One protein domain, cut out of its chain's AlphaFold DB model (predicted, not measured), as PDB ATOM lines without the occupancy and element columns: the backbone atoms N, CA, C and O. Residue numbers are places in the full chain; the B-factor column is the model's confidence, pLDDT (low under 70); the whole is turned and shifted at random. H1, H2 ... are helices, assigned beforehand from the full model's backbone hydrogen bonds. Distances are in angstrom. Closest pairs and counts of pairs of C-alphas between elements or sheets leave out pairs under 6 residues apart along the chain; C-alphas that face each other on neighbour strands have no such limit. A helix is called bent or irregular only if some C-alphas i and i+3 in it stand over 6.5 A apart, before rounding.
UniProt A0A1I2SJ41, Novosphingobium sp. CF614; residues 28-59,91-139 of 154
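AT A GLANCE: This is residues 28 to 59 and 91 to 139 of the 154 residues of a protein of Novosphingobium sp. CF614 (UniProt A0A1I2SJ41). Two helices, the long H1 and the shorter H2, meet at their ends as a V; H3 packs across H2 on the side toward H1, and H4 packs on the outer side of H2. A long loop, residues 101 to 129, runs from H3 back along H1, folds back on itself near Leu 119 and returns to H4. The printed part has 81 residues with four named helices, H1, H2, H3 and H4 in chain order, and no named strand; the class is all helix. It is only just compact, close to loose, with a radius of gyration of the C-alphas of 13.7 A, and it spans 39 by 31 by 18 A.

IN THESE COORDINATES: H1, residues 28 to 44, is the longest helix, 26.0 A from C-alpha 28 at (151.350, 132.867, 135.456) to C-alpha 44 at (173.177, 119.085, 132.137). It is irregular: C-alphas 28 and 31 are 7.2 A apart. H2 is residues 46 to 55, 14.0 A long. H3, residues 91 to 100, measures 14.3 A. H4, residues 130 to 139, measures 14.7 A and ends with C-alpha 139 at (181.539, 108.190, 141.561).

HOW THE PARTS SIT: H1 and H2 touch only at the corner by their tight link, and only just, with 3 pairs of C-alphas within 8 A. H1 takes part with residues 41 to 42 alone, and the closest C-alphas, of Leu 42 and Phe 49, are 6.0 A apart. Their lines stand at 72 degrees, only just about perpendicular. H2 and H3 touch, about perpendicular at 79 degrees, and their closest C-alphas, of Leu 53 and Arg 95, are 6.0 A apart. H1 and H3 are close but not clearly touching, with the C-alphas of Leu 38 and Leu 91 closest at 7.6 A. H2 and H4 touch, the same way at a steep tilt of 39 degrees, and their closest C-alphas, of Arg 47 and Ala 136, are 5.5 A apart. H1 and H4 are only just apart, closest 8.1 A; H3 and H4 are apart. In H2 and H3 every O i to N i+4 pair is within hydrogen-bond range; in H1 12 of 13 are, in H4 4 of 6.

THE WHOLE: The C-alphas of Asp 58 and Gly 120 are farthest apart, at 40.9 A. Residues 60 to 90 are not printed, and C-alphas 59 and 91 are 11.5 A apart across this cut, which lies in the link from H2 to H3. The link from H3 to H4 is long, 29 residues; in it residues 107 to 108 pair antiparallel with 126 to 127, and 117 to 118 with 121 to 122. The mean pLDDT of the printed part is 89.8; residues 130 to 139, which are H4, are under 70.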
ATOM      1  N   GLU A  28     152.000 134.171 135.305       94.25
ATOM      2  CA  GLU A  28     151.350 132.867 135.456       94.25
ATOM      3  C   GLU A  28     152.314 131.722 135.110       94.25
ATOM      4  O   GLU A  28     152.385 130.713 135.817       94.25
ATOM      5  N   VAL A  29     153.127 131.887 134.058       96.38
ATOM      6  CA  VAL A  29     153.991 130.806 133.547       96.38
ATOM      7  C   VAL A  29     155.415 130.804 134.110       96.38
ATOM      8  O   VAL A  29     156.128 129.804 133.974       96.38
ATOM      9  N   ARG A  30     155.863 131.883 134.765       95.94
ATOM     10  CA  ARG A  30     157.253 132.032 135.250       95.94
ATOM     11  C   ARG A  30     157.701 130.910 136.189       95.94
ATOM     12  O   ARG A  30     158.864 130.512 136.148       95.94
ATOM     13  N   VAL A  31     156.799 130.378 137.018       97.50
ATOM     14  CA  VAL A  31     157.111 129.285 137.959       97.50
ATOM     15  C   VAL A  31     157.295 127.950 137.226       97.50
ATOM     16  O   VAL A  31     158.365 127.355 137.388       97.50
ATOM     17  N   PRO A  32     156.349 127.487 136.380       97.19
ATOM     18  CA  PRO A  32     156.569 126.332 135.507       97.19
ATOM     19  C   PRO A  32     157.851 126.422 134.671       97.19
ATOM     20  O   PRO A  32     158.610 125.452 134.610       97.19
ATOM     21  N   VAL A  33     158.132 127.587 134.078       96.94
ATOM     22  CA  VAL A  33     159.340 127.808 133.268       96.94
ATOM     23  C   VAL A  33     160.606 127.711 134.120       96.94
ATOM     24  O   VAL A  33     161.535 126.998 133.746       96.94
ATOM     25  N   MET A  34     160.652 128.347 135.295       97.75
ATOM     26  CA  MET A  34     161.813 128.248 136.190       97.75
ATOM     27  C   MET A  34     162.040 126.812 136.669       97.75
ATOM     28  O   MET A  34     163.171 126.325 136.680       97.75
ATOM     29  N   LYS A  35     160.965 126.104 137.020       97.62
ATOM     30  CA  LYS A  35     161.020 124.690 137.404       97.62
ATOM     31  C   LYS A  35     161.594 123.826 136.283       97.62
ATOM     32  O   LYS A  35     162.440 122.974 136.545       97.62
ATOM     33  N   TRP A  36     161.177 124.065 135.042       97.31
ATOM     34  CA  TRP A  36     161.743 123.409 133.866       97.31
ATOM     35  C   TRP A  36     163.239 123.712 133.719       97.31
ATOM     36  O   TRP A  36     164.036 122.777 133.658       97.31
ATOM     37  N   CYS A  37     163.645 124.983 133.800       97.12
ATOM     38  CA  CYS A  37     165.054 125.392 133.743       97.12
ATOM     39  C   CYS A  37     165.916 124.713 134.819       97.12
ATOM     40  O   CYS A  37     167.039 124.298 134.533       97.12
ATOM     41  N   LEU A  38     165.412 124.570 136.049       97.75
ATOM     42  CA  LEU A  38     166.123 123.880 137.131       97.75
ATOM     43  C   LEU A  38     166.323 122.390 136.837       97.75
ATOM     44  O   LEU A  38     167.401 121.861 137.104       97.75
ATOM     45  N   ARG A  39     165.324 121.723 136.249       97.00
ATOM     46  CA  ARG A  39     165.464 120.322 135.829       97.00
ATOM     47  C   ARG A  39     166.450 120.173 134.672       97.00
ATOM     48  O   ARG A  39     167.271 119.265 134.701       97.00
ATOM     49  N   VAL A  40     166.430 121.083 133.696       95.88
ATOM     50  CA  VAL A  40     167.438 121.105 132.621       95.88
ATOM     51  C   VAL A  40     168.835 121.320 133.201       95.88
ATOM     52  O   VAL A  40     169.759 120.583 132.870       95.88
ATOM     53  N   LYS A  41     168.991 122.272 134.131       95.31
ATOM     54  CA  LYS A  41     170.259 122.516 134.835       95.31
ATOM     55  C   LYS A  41     170.758 121.262 135.549       95.31
ATOM     56  O   LYS A  41     171.962 121.001 135.507       95.31
ATOM     57  N   LEU A  42     169.850 120.515 136.181       95.19
ATOM     58  CA  LEU A  42     170.150 119.233 136.803       95.19
ATOM     59  C   LEU A  42     170.629 118.218 135.775       95.19
ATOM     60  O   LEU A  42     171.739 117.740 135.946       95.19
ATOM     61  N   ILE A  43     169.887 117.953 134.697       94.12
ATOM     62  CA  ILE A  43     170.323 117.015 133.647       94.12
ATOM     63  C   ILE A  43     171.712 117.391 133.123       94.12
ATOM     64  O   ILE A  43     172.636 116.584 133.182       94.12
ATOM     65  N   CYS A  44     171.906 118.643 132.706       91.81
ATOM     66  CA  CYS A  44     173.177 119.085 132.137       91.81
ATOM     67  C   CYS A  44     174.354 119.004 133.122       91.81
ATOM     68  O   CYS A  44     175.504 118.989 132.687       91.81
ATOM     69  N   ASN A  45     174.101 118.972 134.434       93.25
ATOM     70  CA  ASN A  45     175.127 118.947 135.478       93.25
ATOM     71  C   ASN A  45     174.861 117.849 136.510       93.25
ATOM     72  O   ASN A  45     175.114 118.066 137.698       93.25
ATOM     73  N   TRP A  46     174.373 116.690 136.051       92.81
ATOM     74  CA  TRP A  46     173.753 115.657 136.886       92.81
ATOM     75  C   TRP A  46     174.496 115.410 138.184       92.81
ATOM     76  O   TRP A  46     173.965 115.667 139.257       92.81
ATOM     77  N   ARG A  47     175.775 115.042 138.088       90.12
ATOM     78  CA  ARG A  47     176.613 114.749 139.249       90.12
ATOM     79  C   ARG A  47     176.820 115.959 140.165       90.12
ATOM     80  O   ARG A  47     176.384 115.952 141.304       90.12
ATOM     81  N   LYS A  48     177.463 117.021 139.662       93.81
ATOM     82  CA  LYS A  48     177.869 118.169 140.498       93.81
ATOM     83  C   LYS A  48     176.674 118.853 141.163       93.81
ATOM     84  O   LYS A  48     176.783 119.319 142.292       93.81
ATOM     85  N   PHE A  49     175.561 118.977 140.440       95.50
ATOM     86  CA  PHE A  49     174.399 119.695 140.946       95.50
ATOM     87  C   PHE A  49     173.547 118.835 141.882       95.50
ATOM     88  O   PHE A  49     173.085 119.363 142.889       95.50
ATOM     89  N   SER A  50     173.388 117.532 141.609       94.75
ATOM     90  CA  SER A  50     172.704 116.624 142.543       94.75
ATOM     91  C   SER A  50     173.478 116.467 143.850       94.75
ATOM     92  O   SER A  50     172.881 116.639 144.908       94.75
ATOM     93  N   GLU A  51     174.798 116.250 143.801       95.62
ATOM     94  CA  GLU A  51     175.661 116.163 144.992       95.62
ATOM     95  C   GLU A  51     175.517 117.417 145.864       95.62
ATOM     96  O   GLU A  51     175.275 117.326 147.069       95.62
ATOM     97  N   LEU A  52     175.586 118.603 145.247       96.62
ATOM     98  CA  LEU A  52     175.395 119.869 145.949       96.62
ATOM     99  C   LEU A  52     173.994 119.972 146.568       96.62
ATOM    100  O   LEU A  52     173.881 120.315 147.744       96.62
ATOM    101  N   LEU A  53     172.935 119.655 145.817       95.75
ATOM    102  CA  LEU A  53     171.566 119.660 146.339       95.75
ATOM    103  C   LEU A  53     171.403 118.701 147.523       95.75
ATOM    104  O   LEU A  53     170.816 119.087 148.531       95.75
ATOM    105  N   LEU A  54     171.941 117.487 147.443       96.31
ATOM    106  CA  LEU A  54     171.841 116.487 148.507       96.31
ATOM    107  C   LEU A  54     172.649 116.877 149.750       96.31
ATOM    108  O   LEU A  54     172.152 116.706 150.861       96.31
ATOM    109  N   SER A  55     173.824 117.494 149.582       97.12
ATOM    110  CA  SER A  55     174.660 117.984 150.696       97.12
ATOM    111  C   SER A  55     173.972 119.027 151.588       97.12
ATOM    112  O   SER A  55     174.363 119.248 152.737       97.12
ATOM    113  N   THR A  56     172.906 119.665 151.094       96.81
ATOM    114  CA  THR A  56     172.094 120.569 151.921       96.81
ATOM    115  C   THR A  56     171.330 119.817 153.021       96.81
ATOM    116  O   THR A  56     170.953 120.430 154.024       96.81
ATOM    117  N   GLY A  57     171.171 118.495 152.896       95.62
ATOM    118  CA  GLY A  57     170.446 117.648 153.840       95.62
ATOM    119  C   GLY A  57     168.959 117.979 153.822       95.62
ATOM    120  O   GLY A  57     168.357 118.044 152.752       95.62
ATOM    121  N   ASP A  58     168.392 118.230 154.999       94.56
ATOM    122  CA  ASP A  58     166.998 118.665 155.159       94.56
ATOM    123  C   ASP A  58     166.879 120.161 155.477       94.56
ATOM    124  O   ASP A  58     165.783 120.683 155.675       94.56
ATOM    125  N   ARG A  59     168.004 120.890 155.460       96.56
ATOM    126  CA  ARG A  59     168.016 122.334 155.711       96.56
ATOM    127  C   ARG A  59     167.219 123.081 154.636       96.56
ATOM    128  O   ARG A  59     167.260 122.677 153.463       96.56
ATOM    129  N   LEU A  91     163.968 124.404 144.460       98.19
ATOM    130  CA  LEU A  91     165.185 123.613 144.682       98.19
ATOM    131  C   LEU A  91     164.965 122.513 145.724       98.19
ATOM    132  O   LEU A  91     165.432 121.392 145.532       98.19
ATOM    133  N   MET A  92     164.230 122.810 146.798       98.12
ATOM    134  CA  MET A  92     163.855 121.813 147.804       98.12
ATOM    135  C   MET A  92     162.922 120.747 147.222       98.12
ATOM    136  O   MET A  92     163.156 119.564 147.444       98.12
ATOM    137  N   GLU A  93     161.928 121.139 146.417       97.69
ATOM    138  CA  GLU A  93     161.065 120.192 145.697       97.69
ATOM    139  C   GLU A  93     161.890 119.281 144.774       97.69
ATOM    140  O   GLU A  93     161.694 118.067 144.751       97.69
ATOM    141  N   LEU A  94     162.842 119.856 144.030       97.56
ATOM    142  CA  LEU A  94     163.728 119.103 143.146       97.56
ATOM    143  C   LEU A  94     164.617 118.125 143.924       97.56
ATOM    144  O   LEU A  94     164.786 116.990 143.486       97.56
ATOM    145  N   ARG A  95     165.150 118.541 145.080       97.69
ATOM    146  CA  ARG A  95     165.930 117.683 145.986       97.69
ATOM    147  C   ARG A  95     165.103 116.494 146.467       97.69
ATOM    148  O   ARG A  95     165.595 115.372 146.414       97.69
ATOM    149  N   THR A  96     163.871 116.727 146.917       97.25
ATOM    150  CA  THR A  96     162.971 115.656 147.368       97.25
ATOM    151  C   THR A  96     162.689 114.673 146.240       97.25
ATOM    152  O   THR A  96     162.926 113.483 146.409       97.25
ATOM    153  N   LYS A  97     162.323 115.168 145.054       96.31
ATOM    154  CA  LYS A  97     162.082 114.310 143.885       96.31
ATOM    155  C   LYS A  97     163.295 113.490 143.482       96.31
ATOM    156  O   LYS A  97     163.145 112.341 143.106       96.31
ATOM    157  N   PHE A  98     164.491 114.064 143.581       95.25
ATOM    158  CA  PHE A  98     165.720 113.334 143.287       95.25
ATOM    159  C   PHE A  98     165.987 112.208 144.293       95.25
ATOM    160  O   PHE A  98     166.480 111.158 143.900       95.25
ATOM    161  N   LYS A  99     165.662 112.413 145.578       94.19
ATOM    162  CA  LYS A  99     165.758 111.361 146.604       94.19
ATOM    163  C   LYS A  99     164.727 110.244 146.381       94.19
ATOM    164  O   LYS A  99     165.026 109.097 146.681       94.19
ATOM    165  N   GLU A 100     163.530 110.590 145.908       95.06
ATOM    166  CA  GLU A 100     162.425 109.647 145.687       95.06
ATOM    167  C   GLU A 100     162.598 108.821 144.405       95.06
ATOM    168  O   GLU A 100     162.467 107.601 144.441       95.06
ATOM    169  N   ASP A 101     162.873 109.485 143.282       92.50
ATOM    170  CA  ASP A 101     162.965 108.873 141.958       92.50
ATOM    171  C   ASP A 101     163.894 109.704 141.059       92.50
ATOM    172  O   ASP A 101     163.489 110.645 140.362       92.50
ATOM    173  N   ALA A 102     165.183 109.367 141.105       91.25
ATOM    174  CA  ALA A 102     166.186 110.000 140.262       91.25
ATOM    175  C   ALA A 102     165.955 109.685 138.773       91.25
ATOM    176  O   ALA A 102     166.130 110.569 137.934       91.25
ATOM    177  N   ASP A 103     165.492 108.481 138.434       88.56
ATOM    178  CA  ASP A 103     165.315 108.053 137.044       88.56
ATOM    179  C   ASP A 103     164.215 108.863 136.340       88.56
ATOM    180  O   ASP A 103     164.372 109.271 135.182       88.56
ATOM    181  N   ALA A 104     163.145 109.234 137.050       89.81
ATOM    182  CA  ALA A 104     162.114 110.142 136.533       89.81
ATOM    183  C   ALA A 104     162.635 111.555 136.200       89.81
ATOM    184  O   ALA A 104     161.985 112.311 135.460       89.81
ATOM    185  N   LEU A 105     163.800 111.946 136.726       92.50
ATOM    186  CA  LEU A 105     164.435 113.234 136.452       92.50
ATOM    187  C   LEU A 105     165.443 113.185 135.295       92.50
ATOM    188  O   LEU A 105     165.848 114.256 134.839       92.50
ATOM    189  N   CYS A 106     165.769 112.005 134.758       91.56
ATOM    190  CA  CYS A 106     166.658 111.835 133.598       91.56
ATOM    191  C   CYS A 106     166.047 112.333 132.276       91.56
ATOM    192  O   CYS A 106     166.738 112.414 131.261       91.56
ATOM    193  N   CYS A 107     164.759 112.687 132.269       92.75
ATOM    194  CA  CYS A 107     164.046 113.211 131.109       92.75
ATOM    195  C   CYS A 107     163.246 114.469 131.470       92.75
ATOM    196  O   CYS A 107     162.470 114.498 132.430       92.75
ATOM    197  N   VAL A 108     163.404 115.525 130.673       94.94
ATOM    198  CA  VAL A 108     162.716 116.805 130.838       94.94
ATOM    199  C   VAL A 108     161.928 117.122 129.577       94.94
ATOM    200  O   VAL A 108     162.478 117.453 128.529       94.94
ATOM    201  N   LYS A 109     160.604 117.032 129.705       95.44
ATOM    202  CA  LYS A 109     159.650 117.407 128.658       95.44
ATOM    203  C   LYS A 109     159.472 118.931 128.605       95.44
ATOM    204  O   LYS A 109     159.634 119.575 129.645       95.44
ATOM    205  N   PRO A 110     159.115 119.507 127.446       95.44
ATOM    206  CA  PRO A 110     158.767 120.921 127.329       95.44
ATOM    207  C   PRO A 110     157.613 121.306 128.258       95.44
ATOM    208  O   PRO A 110     156.772 120.472 128.605       95.44
ATOM    209  N   VAL A 111     157.570 122.572 128.668       95.50
ATOM    210  CA  VAL A 111     156.465 123.091 129.477       95.50
ATOM    211  C   VAL A 111     155.204 123.142 128.604       95.50
ATOM    212  O   VAL A 111     155.276 123.680 127.499       95.50
ATOM    213  N   PRO A 112     154.054 122.613 129.064       93.88
ATOM    214  CA  PRO A 112     152.811 122.612 128.296       93.88
ATOM    215  C   PRO A 112     152.133 123.992 128.346       93.88
ATOM    216  O   PRO A 112     151.069 124.150 128.939       93.88
ATOM    217  N   ILE A 113     152.776 125.007 127.770       94.00
ATOM    218  CA  ILE A 113     152.244 126.371 127.639       94.00
ATOM    219  C   ILE A 113     152.259 126.803 126.175       94.00
ATOM    220  O   ILE A 113     153.063 126.316 125.378       94.00
ATOM    221  N   HIS A 114     151.381 127.746 125.836       91.81
ATOM    222  CA  HIS A 114     151.329 128.328 124.499       91.81
ATOM    223  C   HIS A 114     152.664 129.005 124.144       91.81
ATOM    224  O   HIS A 114     153.306 129.616 125.013       91.81
ATOM    225  N   ASP A 115     153.074 128.861 122.882       90.31
ATOM    226  CA  ASP A 115     154.312 129.397 122.302       90.31
ATOM    227  C   ASP A 115     155.591 129.093 123.100       90.31
ATOM    228  O   ASP A 115     156.503 129.919 123.179       90.31
ATOM    229  N   PHE A 116     155.703 127.901 123.698       93.62
ATOM    230  CA  PHE A 116     156.955 127.459 124.324       93.62
ATOM    231  C   PHE A 116     157.988 127.004 123.277       93.62
ATOM    232  O   PHE A 116     158.293 125.819 123.130       93.62
ATOM    233  N   SER A 117     158.508 127.971 122.523       93.19
ATOM    234  CA  SER A 117     159.489 127.789 121.451       93.19
ATOM    235  C   SER A 117     160.757 128.608 121.707       93.19
ATOM    236  O   SER A 117     160.764 129.575 122.473       93.19
ATOM    237  N   LEU A 118     161.854 128.221 121.060       90.94
ATOM    238  CA  LEU A 118     163.117 128.947 121.059       90.94
ATOM    239  C   LEU A 118     163.462 129.302 119.612       90.94
ATOM    240  O   LEU A 118     163.773 128.424 118.818       90.94
ATOM    241  N   LEU A 119     163.413 130.594 119.273       90.69
ATOM    242  CA  LEU A 119     163.664 131.096 117.907       90.69
ATOM    243  C   LEU A 119     162.716 130.530 116.843       90.69
ATOM    244  O   LEU A 119     163.111 130.351 115.698       90.69
ATOM    245  N   GLY A 120     161.465 130.273 117.231       90.56
ATOM    246  CA  GLY A 120     160.446 129.679 116.363       90.56
ATOM    247  C   GLY A 120     160.467 128.151 116.338       90.56
ATOM    248  O   GLY A 120     159.505 127.550 115.878       90.56
ATOM    249  N   GLU A 121     161.499 127.520 116.903       93.19
ATOM    250  CA  GLU A 121     161.611 126.065 116.968       93.19
ATOM    251  C   GLU A 121     161.020 125.517 118.267       93.19
ATOM    252  O   GLU A 121     161.218 126.073 119.354       93.19
ATOM    253  N   SER A 122     160.302 124.396 118.184       93.06
ATOM    254  CA  SER A 122     159.769 123.728 119.373       93.06
ATOM    255  C   SER A 122     160.905 123.233 120.267       93.06
ATOM    256  O   SER A 122     161.860 122.620 119.785       93.06
ATOM    257  N   ILE A 123     160.787 123.445 121.577       94.44
ATOM    258  CA  ILE A 123     161.777 122.942 122.532       94.44
ATOM    259  C   ILE A 123     161.720 121.401 122.541       94.44
ATOM    260  O   ILE A 123     160.634 120.847 122.719       94.44
ATOM    261  N   PRO A 124     162.847 120.685 122.351       93.06
ATOM    262  CA  PRO A 124     162.851 119.227 122.358       93.06
ATOM    263  C   PRO A 124     162.765 118.668 123.782       93.06
ATOM    264  O   PRO A 124     162.990 119.363 124.776       93.06
ATOM    265  N   VAL A 125     162.484 117.369 123.883       94.62
ATOM    266  CA  VAL A 125     162.682 116.628 125.132       94.62
ATOM    267  C   VAL A 125     164.184 116.519 125.393       94.62
ATOM    268  O   VAL A 125     164.936 116.080 124.526       94.62
ATOM    269  N   ILE A 126     164.615 116.916 126.589       93.25
ATOM    270  CA  ILE A 126     166.021 116.864 126.996       93.25
ATOM    271  C   ILE A 126     166.217 115.623 127.859       93.25
ATOM    272  O   ILE A 126     165.536 115.459 128.871       93.25
ATOM    273  N   THR A 127     167.144 114.759 127.463       93.19
ATOM    274  CA  THR A 127     167.477 113.524 128.175       93.19
ATOM    275  C   THR A 127     168.911 113.557 128.678       93.19
ATOM    276  O   THR A 127     169.772 114.244 128.120       93.19
ATOM    277  N   LEU A 128     169.164 112.831 129.762       87.62
ATOM    278  CA  LEU A 128     170.511 112.600 130.258       87.62
ATOM    279  C   LEU A 128     171.300 111.811 129.206       87.62
ATOM    280  O   LEU A 128     170.804 110.847 128.626       87.62
ATOM    281  N   SER A 129     172.518 112.258 128.898       77.69
ATOM    282  CA  SER A 129     173.363 111.544 127.944       77.69
ATOM    283  C   SER A 129     174.098 110.393 128.632       77.69
ATOM    284  O   SER A 129     174.503 110.501 129.792       77.69
ATOM    285  N   GLN A 130     174.352 109.310 127.892       62.91
ATOM    286  CA  GLN A 130     175.054 108.119 128.399       62.91
ATOM    287  C   GLN A 130     176.436 108.443 129.006       62.91
ATOM    288  O   GLN A 130     176.894 107.786 129.940       62.91
ATOM    289  N   SER A 131     177.105 109.498 128.522       60.91
ATOM    290  CA  SER A 131     178.390 109.957 129.065       60.91
ATOM    291  C   SER A 131     178.260 110.635 130.434       60.91
ATOM    292  O   SER A 131     179.214 110.629 131.217       60.91
ATOM    293  N   GLN A 132     177.097 111.208 130.751       59.09
ATOM    294  CA  GLN A 132     176.796 111.788 132.058       59.09
ATOM    295  C   GLN A 132     176.316 110.727 133.056       59.09
ATOM    296  O   GLN A 132     176.723 110.790 134.217       59.09
ATOM    297  N   GLU A 133     175.565 109.718 132.602       59.06
ATOM    298  CA  GLU A 133     175.158 108.547 133.399       59.06
ATOM    299  C   GLU A 133     176.361 107.725 133.879       59.06
ATOM    300  O   GLU A 133     176.533 107.511 135.082       59.06
ATOM    301  N   ALA A 134     177.260 107.341 132.966       55.12
ATOM    302  CA  ALA A 134     178.438 106.536 133.300       55.12
ATOM    303  C   ALA A 134     179.373 107.250 134.299       55.12
ATOM    304  O   ALA A 134     179.918 106.639 135.215       55.12
ATOM    305  N   ASN A 135     179.519 108.573 134.176       56.69
ATOM    306  CA  ASN A 135     180.321 109.386 135.097       56.69
ATOM    307  C   ASN A 135     179.661 109.625 136.466       56.69
ATOM    308  O   ASN A 135     180.362 110.035 137.404       56.69
ATOM    309  N   ALA A 136     178.344 109.437 136.570       58.09
ATOM    310  CA  ALA A 136     177.590 109.525 137.815       58.09
ATOM    311  C   ALA A 136     177.668 108.205 138.601       58.09
ATOM    312  O   ALA A 136     178.066 108.229 139.766       58.09
ATOM    313  N   LEU A 137     177.419 107.056 137.951       57.00
ATOM    314  CA  LEU A 137     177.512 105.728 138.585       57.00
ATOM    315  C   LEU A 137     178.919 105.412 139.123       57.00
ATOM    316  O   LEU A 137     179.060 104.881 140.223       57.00
ATOM    317  N   VAL A 138     179.974 105.779 138.389       56.44
ATOM    318  CA  VAL A 138     181.377 105.498 138.767       56.44
ATOM    319  C   VAL A 138     181.853 106.301 139.992       56.44
ATOM    320  O   VAL A 138     182.888 105.976 140.573       56.44
ATOM    321  N   ARG A 139     181.153 107.374 140.390       50.91
ATOM    322  CA  ARG A 139     181.539 108.190 141.561       50.91
ATOM    323  C   ARG A 139     180.636 108.015 142.773       50.91
ATOM    324  O   ARG A 139     181.164 108.102 143.874       50.91
TER     325      ARG A 139